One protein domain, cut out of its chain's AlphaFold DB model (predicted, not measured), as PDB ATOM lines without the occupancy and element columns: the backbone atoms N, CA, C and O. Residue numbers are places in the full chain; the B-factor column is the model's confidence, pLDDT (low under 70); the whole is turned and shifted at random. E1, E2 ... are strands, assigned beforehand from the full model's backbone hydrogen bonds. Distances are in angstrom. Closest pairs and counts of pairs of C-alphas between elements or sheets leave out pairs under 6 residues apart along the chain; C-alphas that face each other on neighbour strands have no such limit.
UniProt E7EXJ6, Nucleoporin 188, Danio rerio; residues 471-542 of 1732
ATOM      1  N   PHE A 471     154.371 170.121 147.177       90.80
ATOM      2  CA  PHE A 471     153.510 171.228 147.573       90.80
ATOM      3  C   PHE A 471     152.326 170.751 148.405       90.80
ATOM      4  O   PHE A 471     151.698 169.749 148.073       90.80
ATOM      5  N   TYR A 472     152.004 171.496 149.462       92.99
ATOM      6  CA  TYR A 472     150.860 171.252 150.337       92.99
ATOM      7  C   TYR A 472     149.962 172.491 150.368       92.99
ATOM      8  O   TYR A 472     150.321 173.503 150.967       92.99
ATOM      9  N   THR A 473     148.796 172.436 149.727       92.72
ATOM     10  CA  THR A 473     147.890 173.589 149.615       92.72
ATOM     11  C   THR A 473     146.808 173.601 150.703       92.72
ATOM     12  O   THR A 473     146.104 172.612 150.905       92.72
ATOM     13  N   GLU A 474     146.633 174.743 151.376       89.71
ATOM     14  CA  GLU A 474     145.634 174.973 152.432       89.71
ATOM     15  C   GLU A 474     144.857 176.276 152.229       89.71
ATOM     16  O   GLU A 474     145.408 177.276 151.776       89.71
ATOM     17  N   ALA A 475     143.588 176.289 152.644       87.22
ATOM     18  CA  ALA A 475     142.769 177.496 152.684       87.22
ATOM     19  C   ALA A 475     142.709 178.080 154.104       87.22
ATOM     20  O   ALA A 475     142.457 177.369 155.077       87.22
ATOM     21  N   TYR A 476     142.888 179.393 154.212       83.57
ATOM     22  CA  TYR A 476     142.867 180.156 155.455       83.57
ATOM     23  C   TYR A 476     141.850 181.291 155.366       83.57
ATOM     24  O   TYR A 476     141.874 182.066 154.420       83.57
ATOM     25  N   LYS A 477     140.985 181.447 156.376       81.69
ATOM     26  CA  LYS A 477     140.110 182.634 156.476       81.69
ATOM     27  C   LYS A 477     140.884 183.889 156.879       81.69
ATOM     28  O   LYS A 477     140.600 184.977 156.411       81.69
ATOM     29  N   HIS A 478     141.868 183.731 157.759       81.80
ATOM     30  CA  HIS A 478     142.723 184.810 158.241       81.80
ATOM     31  C   HIS A 478     144.159 184.304 158.346       81.80
ATOM     32  O   HIS A 478     144.378 183.101 158.525       81.80
ATOM     33  N   ARG A 479     145.134 185.215 158.259       82.29
ATOM     34  CA  ARG A 479     146.548 184.877 158.449       82.29
ATOM     35  C   ARG A 479     146.756 184.306 159.861       82.29
ATOM     36  O   ARG A 479     146.424 184.991 160.829       82.29
ATOM     37  N   PRO A 480     147.317 183.096 160.003       84.06
ATOM     38  CA  PRO A 480     147.637 182.531 161.310       84.06
ATOM     39  C   PRO A 480     148.642 183.388 162.092       84.06
ATOM     40  O   PRO A 480     149.524 184.013 161.503       84.06
ATOM     41  N   ASN A 481     148.547 183.375 163.425       84.19
ATOM     42  CA  ASN A 481     149.451 184.131 164.304       84.19
ATOM     43  C   ASN A 481     150.912 183.664 164.209       84.19
ATOM     44  O   ASN A 481     151.826 184.443 164.451       84.19
ATOM     45  N   ASP A 482     151.129 182.398 163.857       85.13
ATOM     46  CA  ASP A 482     152.435 181.750 163.740       85.13
ATOM     47  C   ASP A 482     153.037 181.853 162.327       85.13
ATOM     48  O   ASP A 482     153.943 181.096 161.968       85.13
ATOM     49  N   VAL A 483     152.534 182.773 161.501       86.57
ATOM     50  CA  VAL A 483     152.977 182.981 160.121       86.57
ATOM     51  C   VAL A 483     153.403 184.432 159.909       86.57
ATOM     52  O   VAL A 483     152.636 185.370 160.128       86.57
ATOM     53  N   ILE A 484     154.632 184.614 159.423       84.65
ATOM     54  CA  ILE A 484     155.161 185.913 159.001       84.65
ATOM     55  C   ILE A 484     154.846 186.088 157.517       84.65
ATOM     56  O   ILE A 484     155.237 185.250 156.707       84.65
ATOM     57  N   SER A 485     154.178 187.180 157.157       82.96
ATOM     58  CA  SER A 485     154.007 187.578 155.757       82.96
ATOM     59  C   SER A 485     155.124 188.529 155.338       82.96
ATOM     60  O   SER A 485     155.501 189.405 156.117       82.96
ATOM     61  N   ARG A 486     155.599 188.396 154.099       81.75
ATOM     62  CA  ARG A 486     156.369 189.441 153.408       81.75
ATOM     63  C   ARG A 486     155.507 190.705 153.225       81.75
ATOM     64  O   ARG A 486     154.280 190.613 153.303       81.75
ATOM     65  N   GLU A 487     156.146 191.854 152.980       75.46
ATOM     66  CA  GLU A 487     155.495 193.158 152.735       75.46
ATOM     67  C   GLU A 487     154.378 193.081 151.680       75.46
ATOM     68  O   GLU A 487     153.293 193.607 151.910       75.46
ATOM     69  N   ASP A 488     154.597 192.333 150.595       75.64
ATOM     70  CA  ASP A 488     153.647 192.200 149.479       75.64
ATOM     71  C   ASP A 488     152.453 191.271 149.776       75.64
ATOM     72  O   ASP A 488     151.587 191.079 148.931       75.64
ATOM     73  N   GLY A 489     152.400 190.615 150.943       74.70
ATOM     74  CA  GLY A 489     151.327 189.667 151.283       74.70
ATOM     75  C   GLY A 489     151.431 188.280 150.626       74.70
ATOM     76  O   GLY A 489     150.830 187.330 151.126       74.70
ATOM     77  N   THR A 490     152.222 188.144 149.557       81.94
ATOM     78  CA  THR A 490     152.279 186.968 148.664       81.94
ATOM     79  C   THR A 490     153.073 185.776 149.194       81.94
ATOM     80  O   THR A 490     152.846 184.645 148.769       81.94
ATOM     81  N   LEU A 491     154.014 185.997 150.113       86.35
ATOM     82  CA  LEU A 491     154.890 184.956 150.657       86.35
ATOM     83  C   LEU A 491     154.766 184.883 152.170       86.35
ATOM     84  O   LEU A 491     154.979 185.865 152.883       86.35
ATOM     85  N   TRP A 492     154.433 183.695 152.654       90.13
ATOM     86  CA  TRP A 492     154.231 183.364 154.054       90.13
ATOM     87  C   TRP A 492     155.364 182.456 154.533       90.13
ATOM     88  O   TRP A 492     155.775 181.534 153.836       90.13
ATOM     89  N   ARG A 493     155.879 182.695 155.740       89.20
ATOM     90  CA  ARG A 493     156.881 181.844 156.394       89.20
ATOM     91  C   ARG A 493     156.379 181.394 157.753       89.20
ATOM     92  O   ARG A 493     155.999 182.218 158.586       89.20
ATOM     93  N   ARG A 494     156.426 180.087 158.002       88.41
ATOM     94  CA  ARG A 494     155.921 179.498 159.247       88.41
ATOM     95  C   ARG A 494     156.937 179.587 160.389       88.41
ATOM     96  O   ARG A 494     158.087 179.183 160.225       88.41
ATOM     97  N   GLN A 495     156.520 180.090 161.551       88.28
ATOM     98  CA  GLN A 495     157.378 180.263 162.731       88.28
ATOM     99  C   GLN A 495     157.472 179.022 163.613       88.28
ATOM    100  O   GLN A 495     158.478 178.853 164.292       88.28
ATOM    101  N   THR A 496     156.462 178.157 163.614       86.94
ATOM    102  CA  THR A 496     156.421 176.934 164.427       86.94
ATOM    103  C   THR A 496     156.046 175.735 163.569       86.94
ATOM    104  O   THR A 496     155.377 175.868 162.540       86.94
ATOM    105  N   HIS A 497     156.477 174.543 163.987       87.97
ATOM    106  CA  HIS A 497     156.037 173.307 163.349       87.97
ATOM    107  C   HIS A 497     154.507 173.177 163.461       87.97
ATOM    108  O   HIS A 497     153.936 173.468 164.512       87.97
ATOM    109  N   LYS A 498     153.839 172.747 162.384       88.25
ATOM    110  CA  LYS A 498     152.388 172.510 162.364       88.25
ATOM    111  C   LYS A 498     152.121 171.019 162.391       88.25
ATOM    112  O   LYS A 498     152.551 170.309 161.486       88.25
ATOM    113  N   LEU A 499     151.368 170.544 163.373       86.60
ATOM    114  CA  LEU A 499     150.756 169.225 163.273       86.60
ATOM    115  C   LEU A 499     149.525 169.338 162.363       86.60
ATOM    116  O   LEU A 499     148.588 170.059 162.697       86.60
ATOM    117  N   LEU A 500     149.551 168.683 161.200       86.98
ATOM    118  CA  LEU A 500     148.482 168.797 160.200       86.98
ATOM    119  C   LEU A 500     147.233 168.001 160.594       86.98
ATOM    120  O   LEU A 500     146.120 168.453 160.345       86.98
ATOM    121  N   TYR A 501     147.425 166.864 161.268       84.08
ATOM    122  CA  TYR A 501     146.353 166.027 161.803       84.08
ATOM    123  C   TYR A 501     146.565 165.848 163.308       84.08
ATOM    124  O   TYR A 501     147.535 165.197 163.698       84.08
ATOM    125  N   PRO A 502     145.706 166.425 164.169       78.95
ATOM    126  CA  PRO A 502     145.800 166.282 165.621       78.95
ATOM    127  C   PRO A 502     145.265 164.912 166.068       78.95
ATOM    128  O   PRO A 502     144.219 164.805 166.701       78.95
ATOM    129  N   LEU A 503     145.979 163.856 165.688       80.66
ATOM    130  CA  LEU A 503     145.668 162.467 166.007       80.66
ATOM    131  C   LEU A 503     146.377 162.036 167.311       80.66
ATOM    132  O   LEU A 503     147.365 162.640 167.732       80.66
ATOM    133  N   GLY A 504     145.839 161.023 167.997       73.94
ATOM    134  CA  GLY A 504     146.335 160.552 169.297       73.94
ATOM    135  C   GLY A 504     147.686 159.823 169.231       73.94
ATOM    136  O   GLY A 504     148.221 159.526 168.162       73.94
ATOM    137  N   VAL A 505     148.256 159.494 170.397       70.66
ATOM    138  CA  VAL A 505     149.526 158.747 170.495       70.66
ATOM    139  C   VAL A 505     149.372 157.358 169.855       70.66
ATOM    140  O   VAL A 505     148.490 156.597 170.240       70.66
ATOM    141  N   GLY A 506     150.234 157.031 168.882       68.61
ATOM    142  CA  GLY A 506     150.210 155.766 168.124       68.61
ATOM    143  C   GLY A 506     149.582 155.849 166.724       68.61
ATOM    144  O   GLY A 506     149.610 154.860 165.996       68.61
ATOM    145  N   GLN A 507     149.044 157.009 166.335       75.86
ATOM    146  CA  GLN A 507     148.503 157.266 164.994       75.86
ATOM    147  C   GLN A 507     149.530 157.934 164.070       75.86
ATOM    148  O   GLN A 507     150.583 158.414 164.507       75.86
ATOM    149  N   THR A 508     149.226 157.939 162.772       80.17
ATOM    150  CA  THR A 508     150.097 158.508 161.742       80.17
ATOM    151  C   THR A 508     150.150 160.022 161.905       80.17
ATOM    152  O   THR A 508     149.119 160.681 161.990       80.17
ATOM    153  N   ASN A 509     151.354 160.592 161.965       79.75
ATOM    154  CA  ASN A 509     151.537 162.020 162.200       79.75
ATOM    155  C   ASN A 509     152.224 162.678 161.009       79.75
ATOM    156  O   ASN A 509     153.344 162.314 160.655       79.75
ATOM    157  N   LEU A 510     151.580 163.703 160.452       87.46
ATOM    158  CA  LEU A 510     152.159 164.557 159.421       87.46
ATOM    159  C   LEU A 510     152.444 165.938 160.019       87.46
ATOM    160  O   LEU A 510     151.531 166.634 160.475       87.46
ATOM    161  N   ARG A 511     153.724 166.319 160.063       87.57
ATOM    162  CA  ARG A 511     154.177 167.580 160.660       87.57
ATOM    163  C   ARG A 511     154.851 168.446 159.611       87.57
ATOM    164  O   ARG A 511     155.925 168.101 159.132       87.57
ATOM    165  N   MET A 512     154.253 169.595 159.319       90.25
ATOM    166  CA  MET A 512     154.905 170.612 158.505       90.25
ATOM    167  C   MET A 512     156.026 171.263 159.333       90.25
ATOM    168  O   MET A 512     155.756 171.735 160.447       90.25
ATOM    169  N   PRO A 513     157.274 171.280 158.838       90.31
ATOM    170  CA  PRO A 513     158.407 171.797 159.587       90.31
ATOM    171  C   PRO A 513     158.314 173.312 159.788       90.31
ATOM    172  O   PRO A 513     157.728 174.053 158.995       90.31
ATOM    173  N   GLN A 514     158.937 173.782 160.868       89.51
ATOM    174  CA  GLN A 514     159.179 175.205 161.078       89.51
ATOM    175  C   GLN A 514     160.051 175.758 159.941       89.51
ATOM    176  O   GLN A 514     161.004 175.113 159.514       89.51
ATOM    177  N   GLY A 515     159.751 176.972 159.481       88.82
ATOM    178  CA  GLY A 515     160.498 177.635 158.414       88.82
ATOM    179  C   GLY A 515     160.002 177.341 156.999       88.82
ATOM    180  O   GLY A 515     160.541 177.939 156.076       88.82
ATOM    181  N   CYS A 516     158.975 176.500 156.832       90.98
ATOM    182  CA  CYS A 516     158.338 176.251 155.540       90.98
ATOM    183  C   CYS A 516     157.831 177.561 154.915       90.98
ATOM    184  O   CYS A 516     157.184 178.369 155.598       90.98
ATOM    185  N   PHE A 517     158.119 177.752 153.627       91.35
ATOM    186  CA  PHE A 517     157.588 178.854 152.832       91.35
ATOM    187  C   PHE A 517     156.250 178.454 152.218       91.35
ATOM    188  O   PHE A 517     156.038 177.292 151.883       91.35
ATOM    189  N   GLY A 518     155.333 179.407 152.117       90.68
ATOM    190  CA  GLY A 518     154.048 179.247 151.460       90.68
ATOM    191  C   GLY A 518     153.776 180.418 150.538       90.68
ATOM    192  O   GLY A 518     153.905 181.570 150.943       90.68
ATOM    193  N   GLN A 519     153.405 180.126 149.301       89.42
ATOM    194  CA  GLN A 519     152.989 181.121 148.327       89.42
ATOM    195  C   GLN A 519     151.474 181.298 148.413       89.42
ATOM    196  O   GLN A 519     150.722 180.328 148.314       89.42
ATOM    197  N   VAL A 520     151.015 182.529 148.610       85.90
ATOM    198  CA  VAL A 520     149.596 182.875 148.521       85.90
ATOM    199  C   VAL A 520     149.225 182.920 147.044       85.90
ATOM    200  O   VAL A 520     149.766 183.724 146.289       85.90
ATOM    201  N   CYS A 521     148.322 182.040 146.625       78.68
ATOM    202  CA  CYS A 521     147.822 182.022 145.258       78.68
ATOM    203  C   CYS A 521     146.866 183.208 145.064       78.68
ATOM    204  O   CYS A 521     145.748 183.200 145.584       78.68
ATOM    205  N   GLU A 522     147.292 184.224 144.314       61.25
ATOM    206  CA  GLU A 522     146.424 185.320 143.880       61.25
ATOM    207  C   GLU A 522     145.491 184.827 142.764       61.25
ATOM    208  O   GLU A 522     145.835 184.842 141.589       61.25
ATOM    209  N   GLY A 523     144.301 184.346 143.128       55.21
ATOM    210  CA  GLY A 523     143.284 183.903 142.173       55.21
ATOM    211  C   GLY A 523     141.899 184.386 142.587       55.21
ATOM    212  O   GLY A 523     141.353 183.925 143.586       55.21
ATOM    213  N   LYS A 524     141.320 185.306 141.807       45.93
ATOM    214  CA  LYS A 524     140.052 186.020 142.069       45.93
ATOM    215  C   LYS A 524     138.779 185.153 142.163       45.93
ATOM    216  O   LYS A 524     137.705 185.723 142.314       45.93
ATOM    217  N   GLN A 525     138.844 183.821 142.098       43.91
ATOM    218  CA  GLN A 525     137.638 182.975 142.016       43.91
ATOM    219  C   GLN A 525     137.726 181.598 142.692       43.91
ATOM    220  O   GLN A 525     136.832 180.767 142.528       43.91
ATOM    221  N   LEU A 526     138.737 181.336 143.520       46.72
ATOM    222  CA  LEU A 526     138.705 180.139 144.362       46.72
ATOM    223  C   LEU A 526     137.716 180.392 145.501       46.72
ATOM    224  O   LEU A 526     137.862 181.352 146.245       46.72
ATOM    225  N   SER A 527     136.701 179.538 145.615       45.79
ATOM    226  CA  SER A 527     135.528 179.594 146.504       45.79
ATOM    227  C   SER A 527     135.797 179.659 148.023       45.79
ATOM    228  O   SER A 527     134.977 179.200 148.820       45.79
ATOM    229  N   VAL A 528     136.937 180.181 148.464       45.18
ATOM    230  CA  VAL A 528     137.199 180.551 149.852       45.18
ATOM    231  C   VAL A 528     136.561 181.929 150.042       45.18
ATOM    232  O   VAL A 528     137.218 182.942 149.850       45.18
ATOM    233  N   GLY A 529     135.242 181.949 150.280       48.47
ATOM    234  CA  GLY A 529     134.380 183.137 150.158       48.47
ATOM    235  C   GLY A 529     135.032 184.467 150.553       48.47
ATOM    236  O   GLY A 529     135.620 184.518 151.621       48.47
ATOM    237  N   GLU A 530     134.906 185.473 149.674       54.96
ATOM    238  CA  GLU A 530     135.304 186.908 149.667       54.96
ATOM    239  C   GLU A 530     136.544 187.416 150.450       54.96
ATOM    240  O   GLU A 530     137.103 188.438 150.066       54.96
ATOM    241  N   GLN A 531     137.021 186.755 151.504       59.09
ATOM    242  CA  GLN A 531     138.136 187.173 152.361       59.09
ATOM    243  C   GLN A 531     139.093 186.021 152.731       59.09
ATOM    244  O   GLN A 531     139.792 186.100 153.739       59.09
ATOM    245  N   GLY A 532     139.126 184.932 151.958       72.87
ATOM    246  CA  GLY A 532     140.028 183.801 152.193       72.87
ATOM    247  C   GLY A 532     141.342 183.850 151.407       72.87
ATOM    248  O   GLY A 532     141.389 184.337 150.284       72.87
ATOM    249  N   PHE A 533     142.400 183.269 151.974       82.01
ATOM    250  CA  PHE A 533     143.701 183.051 151.339       82.01
ATOM    251  C   PHE A 533     143.886 181.566 151.016       82.01
ATOM    252  O   PHE A 533     143.754 180.723 151.906       82.01
ATOM    253  N   LEU A 534     144.235 181.231 149.773       86.60
ATOM    254  CA  LEU A 534     144.725 179.899 149.417       86.60
ATOM    255  C   LEU A 534     146.253 179.929 149.402       86.60
ATOM    256  O   LEU A 534     146.846 180.743 148.699       86.60
ATOM    257  N   VAL A 535     146.892 179.063 150.182       89.64
ATOM    258  CA  VAL A 535     148.341 179.083 150.402       89.64
ATOM    259  C   VAL A 535     148.935 177.740 150.024       89.64
ATOM    260  O   VAL A 535     148.567 176.717 150.600       89.64
ATOM    261  N   ARG A 536     149.869 177.752 149.076       91.58
ATOM    262  CA  ARG A 536     150.637 176.590 148.629       91.58
ATOM    263  C   ARG A 536     151.971 176.549 149.365       91.58
ATOM    264  O   ARG A 536     152.857 177.348 149.081       91.58
ATOM    265  N   TRP A 537     152.113 175.633 150.316       92.89
ATOM    266  CA  TRP A 537     153.340 175.452 151.092       92.89
ATOM    267  C   TRP A 537     154.356 174.593 150.338       92.89
ATOM    268  O   TRP A 537     154.003 173.518 149.858       92.89
ATOM    269  N   GLU A 538     155.614 175.027 150.284       91.62
ATOM    270  CA  GLU A 538     156.770 174.254 149.805       91.62
ATOM    271  C   GLU A 538     157.154 173.188 150.840       91.62
ATOM    272  O   GLU A 538     158.135 173.299 151.577       91.62
ATOM    273  N   TYR A 539     156.317 172.163 150.942       92.05
ATOM    274  CA  TYR A 539     156.462 171.075 151.892       92.05
ATOM    275  C   TYR A 539     156.494 169.758 151.129       92.05
ATOM    276  O   TYR A 539     155.509 169.388 150.493       92.05
ATOM    277  N   SER A 540     157.619 169.044 151.209       91.41
ATOM    278  CA  SER A 540     157.745 167.713 150.620       91.41
ATOM    279  C   SER A 540     157.190 166.635 151.546       91.41
ATOM    280  O   SER A 540     157.603 166.537 152.702       91.41
ATOM    281  N   TYR A 541     156.272 165.808 151.047       93.75
ATOM    282  CA  TYR A 541     155.645 164.731 151.816       93.75
ATOM    283  C   TYR A 541     155.139 163.593 150.922       93.75
ATOM    284  O   TYR A 541     154.933 163.763 149.721       93.75
ATOM    285  N   SER A 542     154.883 162.438 151.540       92.95
ATOM    286  CA  SER A 542     154.227 161.302 150.887       92.95
ATOM    287  C   SER A 542     152.709 161.398 151.041       92.95
ATOM    288  O   SER A 542     152.182 161.417 152.162       92.95
TER     289      SER A 542
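AT A GLANCE: This is residues 471 to 542 of the 1732 residues of the protein "Nucleoporin 188" of Danio rerio (UniProt E7EXJ6). Little of this domain is regular structure: a small, strongly twisted sheet of five strands is curled like part of a barrel, and a long loop between E3 and E4 reaches away from it, with residues 503 to 508 sticking out. Of the 72 printed residues, 21 are in five named strands, E1 to E5 along the chain, with no named helix, and the class is all strand; the five make one antiparallel sheet, order E1 E5 E4 E3 E2. It is only just compact, close to loose, with a radius of gyration of the C-alphas of 13.0 A and spans of 41 by 25 by 22 A.

HOW THE PARTS SIT: Edge strand E1, residues 472 to 476, is antiparallel to E5, residues 533 to 537, at 157 degrees; N 474 and O 535 are 2.9 A apart, within hydrogen-bond range. Edge strand E2, residues 483 to 485, forms a hairpin with E3, residues 491 to 494; N 484 and O 493 are 2.9 A apart. E4, residues 517 to 520, forms hairpins with E3, N 492 to O 518 2.8 A, and with E5, N 519 to O 536 2.8 A. E2 to E5 are a meander, each strand the antiparallel neighbour of the one before.

IN THESE COORDINATES: E1 runs 13.0 A from C-alpha 472 at (150.860, 171.252, 150.337), E2 6.4 A, E3 10.2 A, E4 9.9 A, and E5 12.3 A to C-alpha 537 at (153.340, 175.452, 151.092).

THE WHOLE: The farthest C-alphas, Gly 506 and Lys 524, are 41.2 A apart. The printed part has no cut. The links E3 to E4 and E4 to E5 are long. Residue 506 and residues 522 to 531 have pLDDT under 70.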